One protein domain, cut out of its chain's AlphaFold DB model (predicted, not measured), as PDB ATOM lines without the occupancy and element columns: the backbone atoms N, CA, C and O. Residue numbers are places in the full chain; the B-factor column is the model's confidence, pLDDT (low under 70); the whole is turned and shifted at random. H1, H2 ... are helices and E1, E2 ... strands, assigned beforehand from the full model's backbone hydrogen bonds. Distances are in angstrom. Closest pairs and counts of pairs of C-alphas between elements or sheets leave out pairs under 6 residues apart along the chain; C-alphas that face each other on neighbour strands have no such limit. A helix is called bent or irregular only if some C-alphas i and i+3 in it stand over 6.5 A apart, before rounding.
ATOM      1  N   GLU A  15     -29.900   5.861 -20.624       92.25
ATOM      2  CA  GLU A  15     -29.811   7.070 -19.792       92.25
ATOM      3  C   GLU A  15     -28.368   7.366 -19.329       92.25
ATOM      4  O   GLU A  15     -27.987   8.527 -19.161       92.25
ATOM      5  N   TYR A  16     -27.522   6.339 -19.172       90.25
ATOM      6  CA  TYR A  16     -26.099   6.549 -18.879       90.25
ATOM      7  C   TYR A  16     -25.362   7.175 -20.067       90.25
ATOM      8  O   TYR A  16     -24.542   8.076 -19.893       90.25
ATOM      9  N   ALA A  17     -25.656   6.712 -21.284       92.88
ATOM     10  CA  ALA A  17     -24.984   7.184 -22.487       92.88
ATOM     11  C   ALA A  17     -25.426   8.604 -22.867       92.88
ATOM     12  O   ALA A  17     -24.590   9.414 -23.268       92.88
ATOM     13  N   ILE A  18     -26.712   8.939 -22.708       93.75
ATOM     14  CA  ILE A  18     -27.212  10.289 -23.018       93.75
ATOM     15  C   ILE A  18     -26.583  11.373 -22.130       93.75
ATOM     16  O   ILE A  18     -26.374  12.489 -22.606       93.75
ATOM     17  N   GLY A  19     -26.170  11.039 -20.900       92.50
ATOM     18  CA  GLY A  19     -25.444  11.955 -20.009       92.50
ATOM     19  C   GLY A  19     -24.118  12.476 -20.567       92.50
ATOM     20  O   GLY A  19     -23.668  13.542 -20.155       92.50
ATOM     21  N   ALA A  20     -23.522  11.784 -21.544       91.81
ATOM     22  CA  ALA A  20     -22.327  12.253 -22.245       91.81
ATOM     23  C   ALA A  20     -22.627  13.249 -23.382       91.81
ATOM     24  O   ALA A  20     -21.712  13.923 -23.854       91.81
ATOM     25  N   PHE A  21     -23.879  13.338 -23.842       93.50
ATOM     26  CA  PHE A  21     -24.279  14.168 -24.984       93.50
ATOM     27  C   PHE A  21     -25.079  15.411 -24.588       93.50
ATOM     28  O   PHE A  21     -25.134  16.356 -25.367       93.50
ATOM     29  N   THR A  22     -25.707  15.421 -23.410       94.00
ATOM     30  CA  THR A  22     -26.559  16.532 -22.968       94.00
ATOM     31  C   THR A  22     -26.576  16.668 -21.439       94.00
ATOM     32  O   THR A  22     -26.528  15.660 -20.725       94.00
ATOM     33  N   PRO A  23     -26.686  17.897 -20.894       91.62
ATOM     34  CA  PRO A  23     -26.815  18.108 -19.452       91.62
ATOM     35  C   PRO A  23     -28.159  17.628 -18.879       91.62
ATOM     36  O   PRO A  23     -28.285  17.524 -17.657       91.62
ATOM     37  N   TYR A  24     -29.148  17.319 -19.724       93.44
ATOM     38  CA  TYR A  24     -30.517  16.988 -19.312       93.44
ATOM     39  C   TYR A  24     -30.746  15.495 -19.015       93.44
ATOM     40  O   TYR A  24     -31.887  15.051 -18.924       93.44
ATOM     41  N   ALA A  25     -29.684  14.697 -18.877       92.56
ATOM     42  CA  ALA A  25     -29.801  13.300 -18.471       92.56
ATOM     43  C   ALA A  25     -30.125  13.184 -16.977       92.56
ATOM     44  O   ALA A  25     -29.456  13.786 -16.132       92.56
ATOM     45  N   TYR A  26     -31.118  12.366 -16.640       91.56
ATOM     46  CA  TYR A  26     -31.588  12.187 -15.268       91.56
ATOM     47  C   TYR A  26     -30.487  11.641 -14.342       91.56
ATOM     48  O   TYR A  26     -30.321  12.121 -13.218       91.56
ATOM     49  N   TYR A  27     -29.665  10.706 -14.829       92.69
ATOM     50  CA  TYR A  27     -28.617  10.056 -14.029       92.69
ATOM     51  C   TYR A  27     -27.464  10.976 -13.621       92.69
ATOM     52  O   TYR A  27     -26.759  10.679 -12.654       92.69
ATOM     53  N   ASN A  28     -27.336  12.159 -14.230       93.56
ATOM     54  CA  ASN A  28     -26.425  13.193 -13.734       93.56
ATOM     55  C   ASN A  28     -26.787  13.639 -12.303       93.56
ATOM     56  O   ASN A  28     -25.906  14.054 -11.546       93.56
ATOM     57  N   GLY A  29     -28.047  13.474 -11.879       93.00
ATOM     58  CA  GLY A  29     -28.477  13.699 -10.499       93.00
ATOM     59  C   GLY A  29     -27.803  12.780  -9.479       93.00
ATOM     60  O   GLY A  29     -27.716  13.140  -8.309       93.00
ATOM     61  N   TRP A  30     -27.270  11.628  -9.893       91.56
ATOM     62  CA  TRP A  30     -26.513  10.740  -9.005       91.56
ATOM     63  C   TRP A  30     -25.049  11.157  -8.869       91.56
ATOM     64  O   TRP A  30     -24.462  10.995  -7.798       91.56
ATOM     65  N   CYS A  31     -24.482  11.754  -9.917       93.75
ATOM     66  CA  CYS A  31     -23.164  12.386  -9.873       93.75
ATOM     67  C   CYS A  31     -23.207  13.681  -9.046       93.75
ATOM     68  O   CYS A  31     -22.295  13.961  -8.262       93.75
ATOM     69  N   PHE A  32     -24.307  14.436  -9.165       94.69
ATOM     70  CA  PHE A  32     -24.511  15.740  -8.535       94.69
ATOM     71  C   PHE A  32     -25.789  15.804  -7.659       94.69
ATOM     72  O   PHE A  32     -26.652  16.658  -7.876       94.69
ATOM     73  N   PRO A  33     -25.894  15.010  -6.571       94.12
ATOM     74  CA  PRO A  33     -27.122  14.885  -5.775       94.12
ATOM     75  C   PRO A  33     -27.619  16.152  -5.053       94.12
ATOM     76  O   PRO A  33     -28.813  16.264  -4.804       94.12
ATOM     77  N   ARG A  34     -26.768  17.149  -4.771       94.25
ATOM     78  CA  ARG A  34     -27.190  18.483  -4.287       94.25
ATOM     79  C   ARG A  34     -28.099  19.232  -5.268       94.25
ATOM     80  O   ARG A  34     -28.825  20.127  -4.857       94.25
ATOM     81  N   HIS A  35     -28.054  18.870  -6.548       93.69
ATOM     82  CA  HIS A  35     -28.901  19.422  -7.602       93.69
ATOM     83  C   HIS A  35     -29.812  18.348  -8.212       93.69
ATOM     84  O   HIS A  35     -30.285  18.509  -9.331       93.69
ATOM     85  N   MET A  36     -30.094  17.252  -7.495       92.75
ATOM     86  CA  MET A  36     -30.906  16.141  -8.011       92.75
ATOM     87  C   MET A  36     -32.264  16.605  -8.550       92.75
ATOM     88  O   MET A  36     -32.689  16.167  -9.612       92.75
ATOM     89  N   THR A  37     -32.917  17.556  -7.881       92.25
ATOM     90  CA  THR A  37     -34.204  18.107  -8.329       92.25
ATOM     91  C   THR A  37     -34.132  18.797  -9.686       92.25
ATOM     92  O   THR A  37     -35.110  18.742 -10.423       92.25
ATOM     93  N   PHE A  38     -33.000  19.408 -10.051       93.31
ATOM     94  CA  PHE A  38     -32.799  19.964 -11.389       93.31
ATOM     95  C   PHE A  38     -32.837  18.851 -12.442       93.31
ATOM     96  O   PHE A  38     -33.609  18.952 -13.392       93.31
ATOM     97  N   TYR A  39     -32.089  17.765 -12.232       94.62
ATOM     98  CA  TYR A  39     -32.032  16.643 -13.173       94.62
ATOM     99  C   TYR A  39     -33.345  15.850 -13.237       94.62
ATOM    100  O   TYR A  39     -33.776  15.455 -14.319       94.62
ATOM    101  N   ASN A  40     -34.041  15.689 -12.106       94.50
ATOM    102  CA  ASN A  40     -35.330  14.993 -12.033       94.50
ATOM    103  C   ASN A  40     -36.403  15.630 -12.935       94.50
ATOM    104  O   ASN A  40     -37.285  14.926 -13.427       94.50
ATOM    105  N   ARG A  41     -36.327  16.943 -13.201       92.88
ATOM    106  CA  ARG A  41     -37.273  17.643 -14.093       92.88
ATOM    107  C   ARG A  41     -37.247  17.098 -15.522       92.88
ATOM    108  O   ARG A  41     -38.279  17.097 -16.189       92.88
ATOM    109  N   PHE A  42     -36.103  16.588 -15.974       95.62
ATOM    110  CA  PHE A  42     -35.935  16.043 -17.324       95.62
ATOM    111  C   PHE A  42     -36.388  14.582 -17.457       95.62
ATOM    112  O   PHE A  42     -36.343  14.005 -18.543       95.62
ATOM    113  N   VAL A  43     -36.865  13.958 -16.375       96.06
ATOM    114  CA  VAL A  43     -37.550  12.662 -16.470       96.06
ATOM    115  C   VAL A  43     -38.922  12.857 -17.107       96.06
ATOM    116  O   VAL A  43     -39.196  12.288 -18.157       96.06
ATOM    117  N   CYS A  44     -39.759  13.706 -16.502       95.25
ATOM    118  CA  CYS A  44     -41.115  13.957 -16.993       95.25
ATOM    119  C   CYS A  44     -41.154  14.951 -18.164       95.25
ATOM    120  O   CYS A  44     -42.155  14.999 -18.875       95.25
ATOM    121  N   MET A  45     -40.097  15.755 -18.355       94.19
ATOM    122  CA  MET A  45     -40.025  16.806 -19.383       94.19
ATOM    123  C   MET A  45     -41.224  17.775 -19.343       94.19
ATOM    124  O   MET A  45     -41.639  18.327 -20.359       94.19
ATOM    125  N   GLU A  46     -41.795  17.994 -18.154       92.00
ATOM    126  CA  GLU A  46     -42.908  18.923 -17.942       92.00
ATOM    127  C   GLU A  46     -42.373  20.296 -17.532       92.00
ATOM    128  O   GLU A  46     -41.477  20.405 -16.692       92.00
ATOM    129  N   ASN A  47     -42.937  21.364 -18.108       91.12
ATOM    130  CA  ASN A  47     -42.494  22.745 -17.872       91.12
ATOM    131  C   ASN A  47     -40.995  22.952 -18.177       91.12
ATOM    132  O   ASN A  47     -40.274  23.662 -17.462       91.12
ATOM    133  N   VAL A  48     -40.527  22.291 -19.236       95.19
ATOM    134  CA  VAL A  48     -39.187  22.426 -19.806       95.19
ATOM    135  C   VAL A  48     -39.305  23.245 -21.099       95.19
ATOM    136  O   VAL A  48     -40.241  23.011 -21.863       95.19
ATOM    137  N   PRO A  49     -38.413  24.224 -21.364       96.88
ATOM    138  CA  PRO A  49     -38.462  24.996 -22.604       96.88
ATOM    139  C   PRO A  49     -38.396  24.096 -23.841       96.88
ATOM    140  O   PRO A  49     -37.617  23.145 -23.865       96.88
ATOM    141  N   GLN A  50     -39.141  24.434 -24.897       96.75
ATOM    142  CA  GLN A  50     -39.172  23.625 -26.122       96.75
ATOM    143  C   GLN A  50     -37.772  23.409 -26.716       96.75
ATOM    144  O   GLN A  50     -37.437  22.293 -27.087       96.75
ATOM    145  N   ALA A  51     -36.910  24.431 -26.692       97.62
ATOM    146  CA  ALA A  51     -35.526  24.315 -27.156       97.62
ATOM    147  C   ALA A  51     -34.720  23.231 -26.413       97.62
ATOM    148  O   ALA A  51     -33.902  22.549 -27.021       97.62
ATOM    149  N   VAL A  52     -34.974  23.036 -25.113       97.19
ATOM    150  CA  VAL A  52     -34.337  21.980 -24.307       97.19
ATOM    151  C   VAL A  52     -34.877  20.602 -24.689       97.19
ATOM    152  O   VAL A  52     -34.113  19.644 -24.780       97.19
ATOM    153  N   ILE A  53     -36.186  20.499 -24.947       97.31
ATOM    154  CA  ILE A  53     -36.808  19.265 -25.443       97.31
ATOM    155  C   ILE A  53     -36.210  18.895 -26.804       97.31
ATOM    156  O   ILE A  53     -35.818  17.748 -27.002       97.31
ATOM    157  N   ASP A  54     -36.089  19.856 -27.719       97.75
ATOM    158  CA  ASP A  54     -35.545  19.635 -29.061       97.75
ATOM    159  C   ASP A  54     -34.058  19.245 -29.020       97.75
ATOM    160  O   ASP A  54     -33.642  18.324 -29.727       97.75
ATOM    161  N   GLU A  55     -33.263  19.872 -28.144       97.38
ATOM    162  CA  GLU A  55     -31.866  19.489 -27.899       97.38
ATOM    163  C   GLU A  55     -31.771  18.043 -27.385       97.38
ATOM    164  O   GLU A  55     -30.999  17.240 -27.919       97.38
ATOM    165  N   TRP A  56     -32.599  17.678 -26.398       97.38
ATOM    166  CA  TRP A  56     -32.641  16.317 -25.864       97.38
ATOM    167  C   TRP A  56     -33.053  15.298 -26.935       97.38
ATOM    168  O   TRP A  56     -32.384  14.275 -27.088       97.38
ATOM    169  N   LYS A  57     -34.091  15.590 -27.736       97.94
ATOM    170  CA  LYS A  57     -34.516  14.738 -28.863       97.94
ATOM    171  C   LYS A  57     -33.381  14.545 -29.865       97.94
ATOM    172  O   LYS A  57     -33.162  13.428 -30.331       97.94
ATOM    173  N   GLY A  58     -32.644  15.611 -30.180       98.19
ATOM    174  CA  GLY A  58     -31.484  15.563 -31.068       98.19
ATOM    175  C   GLY A  58     -30.383  14.640 -30.542       98.19
ATOM    176  O   GLY A  58     -29.912  13.764 -31.274       98.19
ATOM    177  N   ALA A  59     -30.018  14.781 -29.265       97.88
ATOM    178  CA  ALA A  59     -29.024  13.931 -28.608       97.88
ATOM    179  C   ALA A  59     -29.472  12.460 -28.537       97.88
ATOM    180  O   ALA A  59     -28.700  11.560 -28.883       97.88
ATOM    181  N   TYR A  60     -30.728  12.210 -28.156       97.75
ATOM    182  CA  TYR A  60     -31.300  10.866 -28.077       97.75
ATOM    183  C   TYR A  60     -31.332  10.196 -29.455       97.75
ATOM    184  O   TYR A  60     -30.805   9.099 -29.629       97.75
ATOM    185  N   LEU A  61     -31.840  10.891 -30.479       98.19
ATOM    186  CA  LEU A  61     -31.875  10.378 -31.849       98.19
ATOM    187  C   LEU A  61     -30.469  10.095 -32.394       98.19
ATOM    188  O   LEU A  61     -30.269   9.101 -33.094       98.19
ATOM    189  N   TYR A  62     -29.487  10.945 -32.082       98.06
ATOM    190  CA  TYR A  62     -28.096  10.727 -32.473       98.06
ATOM    191  C   TYR A  62     -27.518   9.448 -31.853       98.06
ATOM    192  O   TYR A  62     -26.927   8.631 -32.569       98.06
ATOM    193  N   LEU A  63     -27.732   9.241 -30.550       97.19
ATOM    194  CA  LEU A  63     -27.333   8.021 -29.849       97.19
ATOM    195  C   LEU A  63     -27.992   6.786 -30.477       97.19
ATOM    196  O   LEU A  63     -27.290   5.843 -30.849       97.19
ATOM    197  N   LEU A  64     -29.315   6.803 -30.666       97.44
ATOM    198  CA  LEU A  64     -30.041   5.662 -31.225       97.44
ATOM    199  C   LEU A  64     -29.594   5.343 -32.656       97.44
ATOM    200  O   LEU A  64     -29.343   4.181 -32.961       97.44
ATOM    201  N   LYS A  65     -29.372   6.351 -33.511       97.75
ATOM    202  CA  LYS A  65     -28.829   6.142 -34.866       97.75
ATOM    203  C   LYS A  65     -27.469   5.444 -34.843       97.75
ATOM    204  O   LYS A  65     -27.240   4.545 -35.653       97.75
ATOM    205  N   LYS A  66     -26.577   5.807 -33.912       96.88
ATOM    206  CA  LYS A  66     -25.287   5.116 -33.748       96.88
ATOM    207  C   LYS A  66     -25.464   3.663 -33.327       96.88
ATOM    208  O   LYS A  66     -24.821   2.790 -33.907       96.88
ATOM    209  N   LEU A  67     -26.334   3.400 -32.353       95.25
ATOM    210  CA  LEU A  67     -26.614   2.040 -31.886       95.25
ATOM    211  C   LEU A  67     -27.220   1.182 -33.003       95.25
ATOM    212  O   LEU A  67     -26.768   0.060 -33.227       95.25
ATOM    213  N   THR A  68     -28.182   1.723 -33.752       97.12
ATOM    214  CA  THR A  68     -28.794   1.056 -34.907       97.12
ATOM    215  C   THR A  68     -27.758   0.757 -35.987       97.12
ATOM    216  O   THR A  68     -27.707  -0.374 -36.468       97.12
ATOM    217  N   LEU A  69     -26.890   1.715 -36.334       97.69
ATOM    218  CA  LEU A  69     -25.816   1.502 -37.309       97.69
ATOM    219  C   LEU A  69     -24.849   0.402 -36.843       97.69
ATOM    220  O   LEU A  69     -24.573  -0.531 -37.593       97.69
ATOM    221  N   TYR A  70     -24.388   0.468 -35.591       95.06
ATOM    222  CA  TYR A  70     -23.479  -0.524 -35.008       95.06
ATOM    223  C   TYR A  70     -24.088  -1.934 -34.958       95.06
ATOM    224  O   TYR A  70     -23.381  -2.932 -35.086       95.06
ATOM    225  N   ARG A  71     -25.412  -2.035 -34.800       94.50
ATOM    226  CA  ARG A  71     -26.159  -3.302 -34.817       94.50
ATOM    227  C   ARG A  71     -26.707  -3.673 -36.197       94.50
ATOM    228  O   ARG A  71     -27.543  -4.571 -36.276       94.50
ATOM    229  N   GLY A  72     -26.241  -3.028 -37.269       96.88
ATOM    230  CA  GLY A  72     -26.581  -3.386 -38.648       96.88
ATOM    231  C   GLY A  72     -28.050  -3.156 -39.002       96.88
ATOM    232  O   GLY A  72     -28.654  -3.982 -39.677       96.88
ATOM    233  N   GLY A  73     -28.656  -2.082 -38.496       96.38
ATOM    234  CA  GLY A  73     -30.052  -1.737 -38.781       96.38
ATOM    235  C   GLY A  73     -31.084  -2.525 -37.970       96.38
ATOM    236  O   GLY A  73     -32.281  -2.371 -38.197       96.38
ATOM    237  N   ARG A  74     -30.657  -3.373 -37.024       93.88
ATOM    238  CA  ARG A  74     -31.584  -4.143 -36.186       93.88
ATOM    239  C   ARG A  74     -32.413  -3.227 -35.290       93.88
ATOM    240  O   ARG A  74     -31.922  -2.225 -34.770       93.88
ATOM    241  N   ARG A  75     -33.659  -3.644 -35.058       94.31
ATOM    242  CA  ARG A  75     -34.559  -3.017 -34.091       94.31
ATOM    243  C   ARG A  75     -33.904  -2.969 -32.708       94.31
ATOM    244  O   ARG A  75     -33.389  -3.981 -32.232       94.31
ATOM    245  N   LEU A  76     -33.939  -1.796 -32.081       96.25
ATOM    246  CA  LEU A  76     -33.432  -1.597 -30.728       96.25
ATOM    247  C   LEU A  76     -34.463  -2.081 -29.703       96.25
ATOM    248  O   LEU A  76     -35.659  -1.848 -29.864       96.25
ATOM    249  N   ALA A  77     -33.976  -2.733 -28.650       95.50
ATOM    250  CA  ALA A  77     -34.713  -2.967 -27.417       95.50
ATOM    251  C   ALA A  77     -34.048  -2.101 -26.345       95.50
ATOM    252  O   ALA A  77     -32.865  -2.291 -26.062       95.50
ATOM    253  N   LEU A  78     -34.785  -1.117 -25.837       96.44
ATOM    254  CA  LEU A  78     -34.303  -0.125 -24.879       96.44
ATOM    255  C   LEU A  78     -35.027  -0.342 -23.554       96.44
ATOM    256  O   LEU A  78     -36.235  -0.581 -23.542       96.44
ATOM    257  N   GLU A  79     -34.287  -0.271 -22.457       94.56
ATOM    258  CA  GLU A  79     -34.818  -0.381 -21.105       94.56
ATOM    259  C   GLU A  79     -34.253   0.789 -20.310       94.56
ATOM    260  O   GLU A  79     -33.046   1.012 -20.299       94.56
ATOM    261  N   ASN A  80     -35.149   1.594 -19.751       94.56
ATOM    262  CA  ASN A  80     -34.801   2.798 -19.016       94.56
ATOM    263  C   ASN A  80     -36.020   3.226 -18.189       94.56
ATOM    264  O   ASN A  80     -37.048   3.608 -18.770       94.56
ATOM    265  N   PRO A  81     -35.934   3.234 -16.849       94.19
ATOM    266  CA  PRO A  81     -37.054   3.585 -15.983       94.19
ATOM    267  C   PRO A  81     -37.662   4.957 -16.289       94.19
ATOM    268  O   PRO A  81     -38.879   5.129 -16.180       94.19
ATOM    269  N   SER A  82     -36.847   5.930 -16.715       94.62
ATOM    270  CA  SER A  82     -37.319   7.285 -17.028       94.62
ATOM    271  C   SER A  82     -38.273   7.330 -18.230       94.62
ATOM    272  O   SER A  82     -39.144   8.201 -18.275       94.62
ATOM    273  N   ASN A  83     -38.213   6.346 -19.139       96.88
ATOM    274  CA  ASN A  83     -39.124   6.252 -20.283       96.88
ATOM    275  C   ASN A  83     -40.584   6.007 -19.867       96.88
ATOM    276  O   ASN A  83     -41.490   6.382 -20.610       96.88
ATOM    277  N   THR A  84     -40.829   5.514 -18.645       97.06
ATOM    278  CA  THR A  84     -42.169   5.457 -18.024       97.06
ATOM    279  C   THR A  84     -42.889   6.808 -18.088       97.06
ATOM    280  O   THR A  84     -44.100   6.867 -18.261       97.06
ATOM    281  N   ALA A  85     -42.140   7.907 -17.977       97.44
ATOM    282  CA  ALA A  85     -42.665   9.265 -17.970       97.44
ATOM    283  C   ALA A  85     -42.471  10.001 -19.308       97.44
ATOM    284  O   ALA A  85     -42.663  11.211 -19.361       97.44
ATOM    285  N   ARG A  86     -42.065   9.318 -20.387       97.12
ATOM    286  CA  ARG A  86     -41.734   9.949 -21.679       97.12
ATOM    287  C   ARG A  86     -42.595   9.440 -22.837       97.12
ATOM    288  O   ARG A  86     -42.205   9.615 -23.983       97.12
ATOM    289  N   ILE A  87     -43.767   8.856 -22.573       98.31
ATOM    290  CA  ILE A  87     -44.625   8.239 -23.605       98.31
ATOM    291  C   ILE A  87     -44.900   9.195 -24.769       98.31
ATOM    292  O   ILE A  87     -44.509   8.898 -25.894       98.31
ATOM    293  N   LYS A  88     -45.496  10.370 -24.513       97.88
ATOM    294  CA  LYS A  88     -45.806  11.329 -25.592       97.88
ATOM    295  C   LYS A  88     -44.560  11.812 -26.331       97.88
ATOM    296  O   LYS A  88     -44.587  11.975 -27.545       97.88
ATOM    297  N   LEU A  89     -43.465  12.022 -25.601       97.75
ATOM    298  CA  LEU A  89     -42.194  12.453 -26.177       97.75
ATOM    299  C   LEU A  89     -41.619  11.394 -27.126       97.75
ATOM    300  O   LEU A  89     -41.129  11.733 -28.198       97.75
ATOM    301  N   LEU A  90     -41.688  10.124 -26.729       98.25
ATOM    302  CA  LEU A  90     -41.200   9.000 -27.517       98.25
ATOM    303  C   LEU A  90     -42.103   8.716 -28.717       98.25
ATOM    304  O   LEU A  90     -41.568   8.473 -29.790       98.25
ATOM    305  N   LEU A  91     -43.430   8.803 -28.575       98.56
ATOM    306  CA  LEU A  91     -44.369   8.652 -29.693       98.56
ATOM    307  C   LEU A  91     -44.220   9.766 -30.737       98.56
ATOM    308  O   LEU A  91     -44.316   9.498 -31.928       98.56
ATOM    309  N   ASP A  92     -43.926  10.997 -30.314       98.12
ATOM    310  CA  ASP A  92     -43.629  12.098 -31.240       98.12
ATOM    311  C   ASP A  92     -42.373  11.822 -32.090       98.12
ATOM    312  O   ASP A  92     -42.338  12.125 -33.280       98.12
ATOM    313  N   MET A  93     -41.350  11.194 -31.502       98.38
ATOM    314  CA  MET A  93     -40.128  10.817 -32.222       98.38
ATOM    315  C   MET A  93     -40.279   9.518 -33.026       98.38
ATOM    316  O   MET A  93     -39.663   9.362 -34.081       98.38
ATOM    317  N   PHE A  94     -41.048   8.571 -32.492       98.31
ATOM    318  CA  PHE A  94     -41.181   7.195 -32.959       98.31
ATOM    319  C   PHE A  94     -42.652   6.758 -32.838       98.31
ATOM    320  O   PHE A  94     -43.007   6.063 -31.884       98.31
ATOM    321  N   PRO A  95     -43.517   7.132 -33.797       98.12
ATOM    322  CA  PRO A  95     -44.956   6.847 -33.719       98.12
ATOM    323  C   PRO A  95     -45.294   5.354 -33.592       98.12
ATOM    324  O   PRO A  95     -46.272   4.992 -32.944       98.12
ATOM    325  N   ASP A  96     -44.436   4.489 -34.142       97.00
ATOM    326  CA  ASP A  96     -44.579   3.029 -34.100       97.00
ATOM    327  C   ASP A  96     -43.833   2.379 -32.915       97.00
ATOM    328  O   ASP A  96     -43.575   1.170 -32.911       97.00
ATOM    329  N   ALA A  97     -43.407   3.165 -31.917       98.06
ATOM    330  CA  ALA A  97     -42.755   2.629 -30.728       98.06
ATOM    331  C   ALA A  97     -43.678   1.652 -29.989       98.06
ATOM    332  O   ALA A  97     -44.877   1.883 -29.843       98.06
ATOM    333  N   GLN A  98     -43.085   0.567 -29.489       98.38
ATOM    334  CA  GLN A  98     -43.776  -0.433 -28.679       98.38
ATOM    335  C   GLN A  98     -43.215  -0.420 -27.264       98.38
ATOM    336  O   GLN A  98     -41.998  -0.365 -27.073       98.38
ATOM    337  N   PHE A  99     -44.107  -0.495 -26.288       98.62
ATOM    338  CA  PHE A  99     -43.832  -0.292 -24.879       98.62
ATOM    339  C   PHE A  99     -44.119  -1.573 -24.098       98.62
ATOM    340  O   PHE A  99     -45.183  -2.179 -24.219       98.62
ATOM    341  N   VAL A 100     -43.164  -1.955 -23.254       98.56
ATOM    342  CA  VAL A 100     -43.343  -2.979 -22.223       98.56
ATOM    343  C   VAL A 100     -43.242  -2.260 -20.886       98.56
ATOM    344  O   VAL A 100     -42.157  -1.812 -20.515       98.56
ATOM    345  N   HIS A 101     -44.353  -2.122 -20.167       98.38
ATOM    346  CA  HIS A 101     -44.346  -1.526 -18.834       98.38
ATOM    347  C   HIS A 101     -44.396  -2.618 -17.769       98.38
ATOM    348  O   HIS A 101     -45.381  -3.343 -17.650       98.38
ATOM    349  N   ILE A 102     -43.333  -2.735 -16.973       97.69
ATOM    350  CA  ILE A 102     -43.300  -3.663 -15.844       97.69
ATOM    351  C   ILE A 102     -43.735  -2.913 -14.586       97.69
ATOM    352  O   ILE A 102     -43.071  -1.965 -14.164       97.69
ATOM    353  N   HIS A 103     -44.816  -3.369 -13.956       97.56
ATOM    354  CA  HIS A 103     -45.271  -2.844 -12.672       97.56
ATOM    355  C   HIS A 103     -44.975  -3.837 -11.545       97.56
ATOM    356  O   HIS A 103     -44.991  -5.057 -11.723       97.56
ATOM    357  N   ARG A 104     -44.673  -3.302 -10.364       96.56
ATOM    358  CA  ARG A 104     -44.310  -4.058  -9.161       96.56
ATOM    359  C   ARG A 104     -45.025  -3.453  -7.958       96.56
ATOM    360  O   ARG A 104     -45.429  -2.293  -8.015       96.56
ATOM    361  N   ASN A 105     -45.175  -4.222  -6.877       96.69
ATOM    362  CA  ASN A 105     -45.737  -3.713  -5.630       96.69
ATOM    363  C   ASN A 105     -45.015  -2.402  -5.231       96.69
ATOM    364  O   ASN A 105     -43.781  -2.416  -5.116       96.69
ATOM    365  N   PRO A 106     -45.740  -1.284  -5.021       97.25
ATOM    366  CA  PRO A 106     -45.109   0.003  -4.750       97.25
ATOM    367  C   PRO A 106     -44.217   0.018  -3.500       97.25
ATOM    368  O   PRO A 106     -43.214   0.729  -3.494       97.25
ATOM    369  N   TYR A 107     -44.475  -0.811  -2.481       96.69
ATOM    370  CA  TYR A 107     -43.527  -0.952  -1.371       96.69
ATOM    371  C   TYR A 107     -42.190  -1.515  -1.840       96.69
ATOM    372  O   TYR A 107     -41.133  -0.948  -1.563       96.69
ATOM    373  N   GLU A 108     -42.211  -2.615  -2.592       95.44
ATOM    374  CA  GLU A 108     -40.981  -3.239  -3.075       95.44
ATOM    375  C   GLU A 108     -40.198  -2.320  -4.014       95.44
ATOM    376  O   GLU A 108     -38.968  -2.324  -3.971       95.44
ATOM    377  N   ILE A 109     -40.892  -1.507  -4.821       95.31
ATOM    378  CA  ILE A 109     -40.263  -0.475  -5.655       95.31
ATOM    379  C   ILE A 109     -39.485   0.505  -4.783       95.31
ATOM    380  O   ILE A 109     -38.297   0.720  -5.025       95.31
ATOM    381  N   TYR A 110     -40.124   1.062  -3.753       96.06
ATOM    382  CA  TYR A 110     -39.482   2.020  -2.861       96.06
ATOM    383  C   TYR A 110     -38.223   1.435  -2.209       96.06
ATOM    384  O   TYR A 110     -37.137   2.014  -2.299       96.06
ATOM    385  N   PHE A 111     -38.330   0.258  -1.588       94.94
ATOM    386  CA  PHE A 111     -37.189  -0.338  -0.894       94.94
ATOM    387  C   PHE A 111     -36.081  -0.771  -1.863       94.94
ATOM    388  O   PHE A 111     -34.895  -0.631  -1.541       94.94
ATOM    389  N   SER A 112     -36.440  -1.226  -3.068       93.62
ATOM    390  CA  SER A 112     -35.485  -1.529  -4.138       93.62
ATOM    391  C   SER A 112     -34.720  -0.284  -4.580       93.62
ATOM    392  O   SER A 112     -33.485  -0.286  -4.583       93.62
ATOM    393  N   MET A 113     -35.441   0.805  -4.852       94.06
ATOM    394  CA  MET A 113     -34.888   2.107  -5.212       94.06
ATOM    395  C   MET A 113     -33.934   2.622  -4.128       94.06
ATOM    396  O   MET A 113     -32.794   2.980  -4.424       94.06
ATOM    397  N   MET A 114     -34.338   2.593  -2.855       94.12
ATOM    398  CA  MET A 114     -33.489   3.059  -1.755       94.12
ATOM    399  C   MET A 114     -32.248   2.184  -1.557       94.12
ATOM    400  O   MET A 114     -31.158   2.698  -1.287       94.12
ATOM    401  N   LYS A 115     -32.364   0.861  -1.724       92.94
ATOM    402  CA  LYS A 115     -31.204  -0.043  -1.725       92.94
ATOM    403  C   LYS A 115     -30.253   0.280  -2.880       92.94
ATOM    404  O   LYS A 115     -29.041   0.290  -2.677       92.94
ATOM    405  N   PHE A 116     -30.785   0.523  -4.075       91.69
ATOM    406  CA  PHE A 116     -30.000   0.883  -5.254       91.69
ATOM    407  C   PHE A 116     -29.252   2.208  -5.049       91.69
ATOM    408  O   PHE A 116     -28.031   2.240  -5.191       91.69
ATOM    409  N   LEU A 117     -29.931   3.264  -4.598       92.19
ATOM    410  CA  LEU A 117     -29.318   4.578  -4.368       92.19
ATOM    411  C   LEU A 117     -28.202   4.539  -3.319       92.19
ATOM    412  O   LEU A 117     -27.150   5.142  -3.524       92.19
ATOM    413  N   ARG A 118     -28.373   3.773  -2.232       92.00
ATOM    414  CA  ARG A 118     -27.321   3.571  -1.213       92.00
ATOM    415  C   ARG A 118     -26.053   2.915  -1.774       92.00
ATOM    416  O   ARG A 118     -24.984   3.082  -1.200       92.00
ATOM    417  N   ILE A 119     -26.161   2.174  -2.875       89.56
ATOM    418  CA  ILE A 119     -25.034   1.525  -3.560       89.56
ATOM    419  C   ILE A 119     -24.432   2.469  -4.607       89.56
ATOM    420  O   ILE A 119     -23.212   2.600  -4.692       89.56
ATOM    421  N   VAL A 120     -25.271   3.116  -5.407       88.94
ATOM    422  CA  VAL A 120     -24.843   3.902  -6.569       88.94
ATOM    423  C   VAL A 120     -24.270   5.252  -6.153       88.94
ATOM    424  O   VAL A 120     -23.174   5.600  -6.587       88.94
ATOM    425  N   LEU A 121     -24.929   5.981  -5.251       91.12
ATOM    426  CA  LEU A 121     -24.495   7.333  -4.886       91.12
ATOM    427  C   LEU A 121     -23.046   7.386  -4.377       91.12
ATOM    428  O   LEU A 121     -22.295   8.199  -4.902       91.12
ATOM    429  N   PRO A 122     -22.578   6.520  -3.455       89.44
ATOM    430  CA  PRO A 122     -21.183   6.572  -3.007       89.44
ATOM    431  C   PRO A 122     -20.145   6.279  -4.101       89.44
ATOM    432  O   PRO A 122     -18.982   6.621  -3.926       89.44
ATOM    433  N   ARG A 123     -20.540   5.621  -5.202       89.56
ATOM    434  CA  ARG A 123     -19.639   5.254  -6.307       89.56
ATOM    435  C   ARG A 123     -19.519   6.350  -7.361       89.56
ATOM    436  O   ARG A 123     -18.436   6.544  -7.896       89.56
ATOM    437  N   TYR A 124     -20.621   7.037  -7.658       88.94
ATOM    438  CA  TYR A 124     -20.686   8.008  -8.757       88.94
ATOM    439  C   TYR A 124     -20.709   9.465  -8.292       88.94
ATOM    440  O   TYR A 124     -20.435  10.362  -9.084       88.94
ATOM    441  N   CYS A 125     -21.035   9.729  -7.026       93.88
ATOM    442  CA  CYS A 125     -21.122  11.088  -6.511       93.88
ATOM    443  C   CYS A 125     -19.740  11.751  -6.499       93.88
ATOM    444  O   CYS A 125     -18.831  11.318  -5.794       93.88
ATOM    445  N   VAL A 126     -19.613  12.861  -7.226       94.69
ATOM    446  CA  VAL A 126     -18.378  13.662  -7.320       94.69
ATOM    447  C   VAL A 126     -18.404  14.885  -6.395       94.69
ATOM    448  O   VAL A 126     -17.670  15.851  -6.581       94.69
ATOM    449  N   GLN A 127     -19.270  14.863  -5.380       94.38
ATOM    450  CA  GLN A 127     -19.401  15.916  -4.371       94.38
ATOM    451  C   GLN A 127     -19.756  15.347  -2.992       94.38
ATOM    452  O   GLN A 127     -19.946  14.146  -2.825       94.38
ATOM    453  N   ARG A 128     -19.889  16.213  -1.979       92.56
ATOM    454  CA  ARG A 128     -20.474  15.806  -0.692       92.56
ATOM    455  C   ARG A 128     -21.995  15.668  -0.847       92.56
ATOM    456  O   ARG A 128     -22.640  16.696  -1.094       92.56
ATOM    457  N   PRO A 129     -22.573  14.461  -0.711       92.88
ATOM    458  CA  PRO A 129     -24.004  14.270  -0.906       92.88
ATOM    459  C   PRO A 129     -24.815  14.962   0.204       92.88
ATOM    460  O   PRO A 129     -24.306  15.130   1.317       92.88
ATOM    461  N   PRO A 130     -26.063  15.376  -0.081       93.94
ATOM    462  CA  PRO A 130     -27.003  15.780   0.960       93.94
ATOM    463  C   PRO A 130     -27.369  14.581   1.861       93.94
ATOM    464  O   PRO A 130     -27.061  13.430   1.524       93.94
ATOM    465  N   PRO A 131     -28.031  14.814   3.008       95.00
ATOM    466  CA  PRO A 131     -28.536  13.735   3.849       95.00
ATOM    467  C   PRO A 131     -29.426  12.769   3.055       95.00
ATOM    468  O   PRO A 131     -30.252  13.196   2.252       95.00
ATOM    469  N   MET A 132     -29.318  11.464   3.320       93.25
ATOM    470  CA  MET A 132     -30.073  10.442   2.573       93.25
ATOM    471  C   MET A 132     -31.591  10.689   2.590       93.25
ATOM    472  O   MET A 132     -32.252  10.465   1.584       93.25
ATOM    473  N   LYS A 133     -32.130  11.231   3.691       93.44
ATOM    474  CA  LYS A 133     -33.553  11.584   3.828       93.44
ATOM    475  C   LYS A 133     -34.023  12.640   2.813       93.44
ATOM    476  O   LYS A 133     -35.180  12.648   2.407       93.44
ATOM    477  N   GLU A 134     -33.140  13.545   2.392       94.88
ATOM    478  CA  GLU A 134     -33.456  14.530   1.352       94.88
ATOM    479  C   GLU A 134     -33.533  13.874  -0.030       94.88
ATOM    480  O   GLU A 134     -34.482  14.120  -0.774       94.88
ATOM    481  N   ILE A 135     -32.588  12.983  -0.332       94.31
ATOM    482  CA  ILE A 135     -32.570  12.196  -1.572       94.31
ATOM    483  C   ILE A 135     -33.814  11.314  -1.664       94.31
ATOM    484  O   ILE A 135     -34.497  11.308  -2.684       94.31
ATOM    485  N   GLU A 136     -34.131  10.611  -0.580       94.62
ATOM    486  CA  GLU A 136     -35.319   9.773  -0.436       94.62
ATOM    487  C   GLU A 136     -36.595  10.538  -0.785       94.62
ATOM    488  O   GLU A 136     -37.350  10.114  -1.658       94.62
ATOM    489  N   ARG A 137     -36.788  11.722  -0.192       94.62
ATOM    490  CA  ARG A 137     -37.936  12.583  -0.489       94.62
ATOM    491  C   ARG A 137     -38.007  12.955  -1.972       94.62
ATOM    492  O   ARG A 137     -39.065  12.814  -2.576       94.62
ATOM    493  N   HIS A 138     -36.896  13.394  -2.570       94.12
ATOM    494  CA  HIS A 138     -36.858  13.763  -3.991       94.12
ATOM    495  C   HIS A 138     -37.201  12.599  -4.915       94.12
ATOM    496  O   HIS A 138     -37.877  12.784  -5.927       94.12
ATOM    497  N   MET A 139     -36.755  11.405  -4.553       95.12
ATOM    498  CA  MET A 139     -37.021  10.187  -5.296       95.12
ATOM    499  C   MET A 139     -38.470   9.729  -5.129       95.12
ATOM    500  O   MET A 139     -39.117   9.395  -6.120       95.12
ATOM    501  N   MET A 140     -39.034   9.815  -3.918       95.50
ATOM    502  CA  MET A 140     -40.456   9.548  -3.700       95.50
ATOM    503  C   MET A 140     -41.350  10.449  -4.547       95.50
ATOM    504  O   MET A 140     -42.304   9.976  -5.168       95.50
ATOM    505  N   ASP A 141     -41.033  11.743  -4.576       95.06
ATOM    506  CA  ASP A 141     -41.806  12.737  -5.313       95.06
ATOM    507  C   ASP A 141     -41.632  12.576  -6.834       95.06
ATOM    508  O   ASP A 141     -42.577  12.812  -7.591       95.06
ATOM    509  N   LEU A 142     -40.455  12.137  -7.297       95.69
ATOM    510  CA  LEU A 142     -40.222  11.804  -8.703       95.69
ATOM    511  C   LEU A 142     -41.080  10.611  -9.147       95.69
ATOM    512  O   LEU A 142     -41.756  10.706 -10.166       95.69
ATOM    513  N   TYR A 143     -41.124   9.523  -8.375       96.38
ATOM    514  CA  TYR A 143     -41.953   8.357  -8.710       96.38
ATOM    515  C   TYR A 143     -43.450   8.689  -8.749       96.38
ATOM    516  O   TYR A 143     -44.166   8.177  -9.613       96.38
ATOM    517  N   VAL A 144     -43.925   9.594  -7.879       97.00
ATOM    518  CA  VAL A 144     -45.300  10.118  -7.968       97.00
ATOM    519  C   VAL A 144     -45.542  10.761  -9.331       97.00
ATOM    520  O   VAL A 144     -46.534  10.448  -9.988       97.00
ATOM    521  N   GLN A 145     -44.647  11.655  -9.757       97.00
ATOM    522  CA  GLN A 145     -44.766  12.355 -11.037       97.00
ATOM    523  C   GLN A 145     -44.704  11.376 -12.213       97.00
ATOM    524  O   GLN A 145     -45.574  11.417 -13.082       97.00
ATOM    525  N   MET A 146     -43.744  10.446 -12.193       97.25
ATOM    526  CA  MET A 146     -43.562   9.443 -13.243       97.25
ATOM    527  C   MET A 146     -44.801   8.569 -13.424       97.25
ATOM    528  O   MET A 146     -45.309   8.472 -14.538       97.25
ATOM    529  N   TYR A 147     -45.326   7.967 -12.351       97.81
ATOM    530  CA  TYR A 147     -46.486   7.084 -12.476       97.81
ATOM    531  C   TYR A 147     -47.769   7.837 -12.808       97.81
ATOM    532  O   TYR A 147     -48.563   7.347 -13.604       97.81
ATOM    533  N   ARG A 148     -47.981   9.041 -12.266       98.06
ATOM    534  CA  ARG A 148     -49.143   9.853 -12.662       98.06
ATOM    535  C   ARG A 148     -49.094  10.214 -14.140       98.06
ATOM    536  O   ARG A 148     -50.125  10.170 -14.805       98.06
ATOM    537  N   LYS A 149     -47.911  10.558 -14.650       98.25
ATOM    538  CA  LYS A 149     -47.713  10.853 -16.069       98.25
ATOM    539  C   LYS A 149     -47.931   9.617 -16.934       98.25
ATOM    540  O   LYS A 149     -48.685   9.708 -17.894       98.25
ATOM    541  N   TYR A 150     -47.363   8.476 -16.550       98.56
ATOM    542  CA  TYR A 150     -47.595   7.196 -17.215       98.56
ATOM    543  C   TYR A 150     -49.087   6.876 -17.327       98.56
ATOM    544  O   TYR A 150     -49.599   6.700 -18.425       98.56
ATOM    545  N   LEU A 151     -49.808   6.880 -16.201       98.50
ATOM    546  CA  LEU A 151     -51.235   6.548 -16.166       98.50
ATOM    547  C   LEU A 151     -52.084   7.501 -17.012       98.50
ATOM    548  O   LEU A 151     -53.084   7.080 -17.577       98.50
ATOM    549  N   ARG A 152     -51.685   8.771 -17.108       97.81
ATOM    550  CA  ARG A 152     -52.361   9.772 -17.938       97.81
ATOM    551  C   ARG A 152     -52.066   9.613 -19.433       97.81
ATOM    552  O   ARG A 152     -52.875  10.042 -20.243       97.81
ATOM    553  N   GLU A 153     -50.897   9.091 -19.800       98.38
ATOM    554  CA  GLU A 153     -50.409   9.075 -21.188       98.38
ATOM    555  C   GLU A 153     -50.428   7.693 -21.839       98.38
ATOM    556  O   GLU A 153     -50.330   7.617 -23.058       98.38
ATOM    557  N   ARG A 154     -50.568   6.604 -21.076       98.00
ATOM    558  CA  ARG A 154     -50.550   5.239 -21.626       98.00
ATOM    559  C   ARG A 154     -51.664   4.972 -22.637       98.00
ATOM    560  O   ARG A 154     -51.443   4.199 -23.559       98.00
ATOM    561  N   ASP A 155     -52.802   5.652 -22.507       97.56
ATOM    562  CA  ASP A 155     -53.940   5.513 -23.426       97.56
ATOM    563  C   ASP A 155     -53.695   6.206 -24.785       97.56
ATOM    564  O   ASP A 155     -54.475   6.046 -25.717       97.56
ATOM    565  N   GLU A 156     -52.604   6.967 -24.913       97.88
ATOM    566  CA  GLU A 156     -52.156   7.580 -26.173       97.88
ATOM    567  C   GLU A 156     -51.265   6.623 -26.979       97.88
ATOM    568  O   GLU A 156     -50.939   6.897 -28.135       97.88
ATOM    569  N   ILE A 157     -50.835   5.512 -26.370       98.56
ATOM    570  CA  ILE A 157     -50.082   4.471 -27.066       98.56
ATOM    571  C   ILE A 157     -51.049   3.739 -28.004       98.56
ATOM    572  O   ILE A 157     -52.104   3.295 -27.545       98.56
ATOM    573  N   PRO A 158     -50.708   3.573 -29.298       98.06
ATOM    574  CA  PRO A 158     -51.564   2.856 -30.233       98.06
ATOM    575  C   PRO A 158     -51.938   1.453 -29.738       98.06
ATOM    576  O   PRO A 158     -51.133   0.762 -29.105       98.06
ATOM    577  N   GLU A 159     -53.151   1.008 -30.063       96.94
ATOM    578  CA  GLU A 159     -53.597  -0.350 -29.750       96.94
ATOM    579  C   GLU A 159     -52.616  -1.385 -30.330       96.94
ATOM    580  O   GLU A 159     -52.178  -1.277 -31.476       96.94
ATOM    581  N   GLY A 160     -52.222  -2.373 -29.520       97.06
ATOM    582  CA  GLY A 160     -51.198  -3.362 -29.888       97.06
ATOM    583  C   GLY A 160     -49.743  -2.902 -29.704       97.06
ATOM    584  O   GLY A 160     -48.829  -3.685 -29.949       97.06
ATOM    585  N   ASN A 161     -49.500  -1.671 -29.234       98.44
ATOM    586  CA  ASN A 161     -48.152  -1.165 -28.947       98.44
ATOM    587  C   ASN A 161     -47.836  -1.028 -27.449       98.44
ATOM    588  O   ASN A 161     -46.744  -0.579 -27.109       98.44
ATOM    589  N   LEU A 162     -48.729  -1.441 -26.545       98.56
ATOM    590  CA  LEU A 162     -48.476  -1.495 -25.103       98.56
ATOM    591  C   LEU A 162     -48.755  -2.895 -24.558       98.56
ATOM    592  O   LEU A 162     -49.809  -3.469 -24.811       98.56
ATOM    593  N   THR A 163     -47.841  -3.395 -23.731       98.38
ATOM    594  CA  THR A 163     -48.091  -4.528 -22.836       98.38
ATOM    595  C   THR A 163     -47.673  -4.167 -21.413       98.38
ATOM    596  O   THR A 163     -46.557  -3.693 -21.174       98.38
ATOM    597  N   GLU A 164     -48.578  -4.370 -20.458       98.12
ATOM    598  CA  GLU A 164     -48.303  -4.204 -19.031       98.12
ATOM    599  C   GLU A 164     -48.034  -5.573 -18.398       98.12
ATOM    600  O   GLU A 164     -48.763  -6.543 -18.618       98.12
ATOM    601  N   VAL A 165     -46.952  -5.675 -17.627       98.25
ATOM    602  CA  VAL A 165     -46.463  -6.932 -17.061       98.25
ATOM    603  C   VAL A 165     -46.320  -6.784 -15.556       98.25
ATOM    604  O   VAL A 165     -45.493  -6.017 -15.062       98.25
ATOM    605  N   ARG A 166     -47.079  -7.585 -14.807       98.00
ATOM    606  CA  ARG A 166     -46.912  -7.670 -13.361       98.00
ATOM    607  C   ARG A 166     -45.635  -8.432 -13.034       98.00
ATOM    608  O   ARG A 166     -45.497  -9.606 -13.386       98.00
ATOM    609  N   GLU A 216     -43.342   0.068   9.457       94.94
ATOM    610  CA  GLU A 216     -44.727   0.508   9.252       94.94
ATOM    611  C   GLU A 216     -44.850   2.020   9.019       94.94
ATOM    612  O   GLU A 216     -45.724   2.440   8.268       94.94
ATOM    613  N   GLU A 217     -43.960   2.840   9.592       95.50
ATOM    614  CA  GLU A 217     -43.947   4.292   9.352       95.50
ATOM    615  C   GLU A 217     -43.684   4.596   7.870       95.50
ATOM    616  O   GLU A 217     -44.440   5.329   7.226       95.50
ATOM    617  N   THR A 218     -42.661   3.958   7.298       95.00
ATOM    618  CA  THR A 218     -42.321   4.090   5.880       95.00
ATOM    619  C   THR A 218     -43.417   3.521   4.980       95.00
ATOM    620  O   THR A 218     -43.766   4.144   3.975       95.00
ATOM    621  N   LYS A 219     -44.007   2.366   5.323       96.50
ATOM    622  CA  LYS A 219     -45.155   1.819   4.575       96.50
ATOM    623  C   LYS A 219     -46.330   2.792   4.567       96.50
ATOM    624  O   LYS A 219     -46.920   3.014   3.511       96.50
ATOM    625  N   GLU A 220     -46.637   3.421   5.696       97.44
ATOM    626  CA  GLU A 220     -47.710   4.412   5.762       97.44
ATOM    627  C   GLU A 220     -47.431   5.607   4.849       97.44
ATOM    628  O   GLU A 220     -48.312   6.048   4.104       97.44
ATOM    629  N   GLU A 221     -46.195   6.112   4.840       96.25
ATOM    630  CA  GLU A 221     -45.824   7.214   3.957       96.25
ATOM    631  C   GLU A 221     -45.924   6.827   2.475       96.25
ATOM    632  O   GLU A 221     -46.481   7.595   1.678       96.25
ATOM    633  N   ILE A 222     -45.429   5.640   2.106       96.94
ATOM    634  CA  ILE A 222     -45.524   5.106   0.742       96.94
ATOM    635  C   ILE A 222     -46.987   4.990   0.335       96.94
ATOM    636  O   ILE A 222     -47.364   5.524  -0.705       96.94
ATOM    637  N   TYR A 223     -47.828   4.347   1.147       97.56
ATOM    638  CA  TYR A 223     -49.240   4.176   0.822       97.56
ATOM    639  C   TYR A 223     -49.934   5.531   0.669       97.56
ATOM    640  O   TYR A 223     -50.599   5.773  -0.335       97.56
ATOM    641  N   ARG A 224     -49.702   6.475   1.589       97.25
ATOM    642  CA  ARG A 224     -50.265   7.831   1.517       97.25
ATOM    643  C   ARG A 224     -49.891   8.558   0.223       97.25
ATOM    644  O   ARG A 224     -50.747   9.208  -0.376       97.25
ATOM    645  N   LYS A 225     -48.627   8.485  -0.212       97.19
ATOM    646  CA  LYS A 225     -48.153   9.183  -1.422       97.19
ATOM    647  C   LYS A 225     -48.499   8.441  -2.713       97.19
ATOM    648  O   LYS A 225     -48.785   9.082  -3.725       97.19
ATOM    649  N   TRP A 226     -48.425   7.113  -2.704       97.81
ATOM    650  CA  TRP A 226     -48.456   6.253  -3.891       97.81
ATOM    651  C   TRP A 226     -49.750   5.438  -4.015       97.81
ATOM    652  O   TRP A 226     -49.836   4.598  -4.905       97.81
ATOM    653  N   LYS A 227     -50.778   5.702  -3.190       98.00
ATOM    654  CA  LYS A 227     -52.087   5.014  -3.206       98.00
ATOM    655  C   LYS A 227     -52.643   4.795  -4.615       98.00
ATOM    656  O   LYS A 227     -53.081   3.703  -4.947       98.00
ATOM    657  N   PHE A 228     -52.565   5.826  -5.451       98.12
ATOM    658  CA  PHE A 228     -53.055   5.789  -6.828       98.12
ATOM    659  C   PHE A 228     -52.386   4.689  -7.675       98.12
ATOM    660  O   PHE A 228     -53.029   4.125  -8.551       98.12
ATOM    661  N   ALA A 229     -51.114   4.360  -7.421       97.69
ATOM    662  CA  ALA A 229     -50.406   3.288  -8.116       97.69
ATOM    663  C   ALA A 229     -50.823   1.903  -7.596       97.69
ATOM    664  O   ALA A 229     -50.929   0.969  -8.385       97.69
ATOM    665  N   PHE A 230     -51.115   1.768  -6.295       98.31
ATOM    666  CA  PHE A 230     -51.715   0.538  -5.760       98.31
ATOM    667  C   PHE A 230     -53.057   0.253  -6.440       98.31
ATOM    668  O   PHE A 230     -53.265  -0.842  -6.954       98.31
ATOM    669  N   GLU A 231     -53.927   1.262  -6.497       98.12
ATOM    670  CA  GLU A 231     -55.251   1.167  -7.117       98.12
ATOM    671  C   GLU A 231     -55.151   0.882  -8.624       98.12
ATOM    672  O   GLU A 231     -55.806  -0.035  -9.116       98.12
ATOM    673  N   ALA A 232     -54.294   1.608  -9.351       97.62
ATOM    674  CA  ALA A 232     -54.159   1.461 -10.801       97.62
ATOM    675  C   ALA A 232     -53.592   0.101 -11.239       97.62
ATOM    676  O   ALA A 232     -53.960  -0.396 -12.300       97.62
ATOM    677  N   PHE A 233     -52.706  -0.497 -10.436       97.25
ATOM    678  CA  PHE A 233     -52.028  -1.755 -10.768       97.25
ATOM    679  C   PHE A 233     -52.546  -2.970  -9.981       97.25
ATOM    680  O   PHE A 233     -51.982  -4.060 -10.092       97.25
ATOM    681  N   GLY A 234     -53.613  -2.800  -9.192       97.25
ATOM    682  CA  GLY A 234     -54.270  -3.888  -8.462       97.25
ATOM    683  C   GLY A 234     -53.422  -4.491  -7.339       97.25
ATOM    684  O   GLY A 234     -53.436  -5.708  -7.148       97.25
TER     685      GLY A 234
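AT A GLANCE: This is residues 15 to 166 and 216 to 234 of the 237 residues of an uncharacterized protein of Thermoplasmata archaeon (UniProt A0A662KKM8). What is the main picture? A pair of parallel strands, E1 and E2, lies near one end of the long helix H8, on which H3, H5, H6 and H9 pack. H7 leads away from E1 toward H2, while H4, with H1 packed on it, lies toward one far end of the domain and H9 toward the other. What is the make-up? The printed part has 171 residues, mostly helix, with nine named helices and two named strands in the order H1 H2 H3 H4 H5 H6 E1 H7 H8 E2 H9. It is compact, with a radius of gyration of the C-alphas of 16.7 A and spans of 49 by 40 by 30 A.

IN THESE COORDINATES: Where are the strands? E1 is residues 99 to 103, from C-alpha 99 at (-43.832, -0.292, -24.879), and E2 is residues 162 to 166. Where are the helices? H8 is residues 132 to 156, 36.4 A long, H4 50 to 70, 30.1 A, H7 106 to 124, 26.0 A, H9 216 to 233, 21.4 A, and H3 33 to 44, 18.0 A. The short ones are H1, 15 to 18, from C-alpha 15 at (-29.811, 7.070, -19.792), H2, 28 to 31, H5, 81 to 85, and H6, 87 to 93. Which are irregular? H3, H8 and H9 are, with C-alphas 34 and 37 8.1 A apart, 152 and 155 7.1 A, and 225 and 228 8.0 A.

HOW THE PARTS SIT: How do the strands pair? E1 and E2 are parallel at 21 degrees, with N 165 and O 101 within hydrogen-bond range at 2.8 A. With H7 and H8 between them they form a strand-helix-strand unit, two parallel neighbour strands joined through helices, with a right-handed crossover. What touches the hub, H8? H3 runs the same way at a shallow tilt of 5 degrees, C-alphas Cys 44 and Met 146 being closest at 6.4 A, and H9 does so at 11 degrees, Val 144 and Trp 226 at 6.4 A. H5 touches it at Ala 85 and Met 146, 4.8 A, and H6 at Ile 87 and Glu 153, 6.3 A. What lies farther out? H2 touches H7, the closest C-alphas being Cys 31 and Tyr 124 at 5.2 A, and H1 touches H4 at Ile 18 and Tyr 60, 6.5 A; H4 and H8 are apart. How regular are the backbones? Every O i to N i+4 pair is within hydrogen-bond range in H4 and H6, against 13 of 15 in H7, 19 of 21 in H8, 12 of 14 in H9, 2 of 8 in H3 and 0 of 1 in H5, whose O i to N i+3 pairs in range are 6 of 9 in H3 and 2 of 2 in H5; H1 and H2 are too short for such a pair.

THE WHOLE: How large is it? The two C-alphas farthest apart, those of Gly 72 and Glu 217, are 51.6 A apart. Where is the cut? Residues 167 to 215 are not printed, and C-alphas 166 and 216 are 24.1 A apart across it. Is any part uncertain? Mean pLDDT of the printed part is 95.7 and no printed residue is under 70; of the links that are printed whole, none is long.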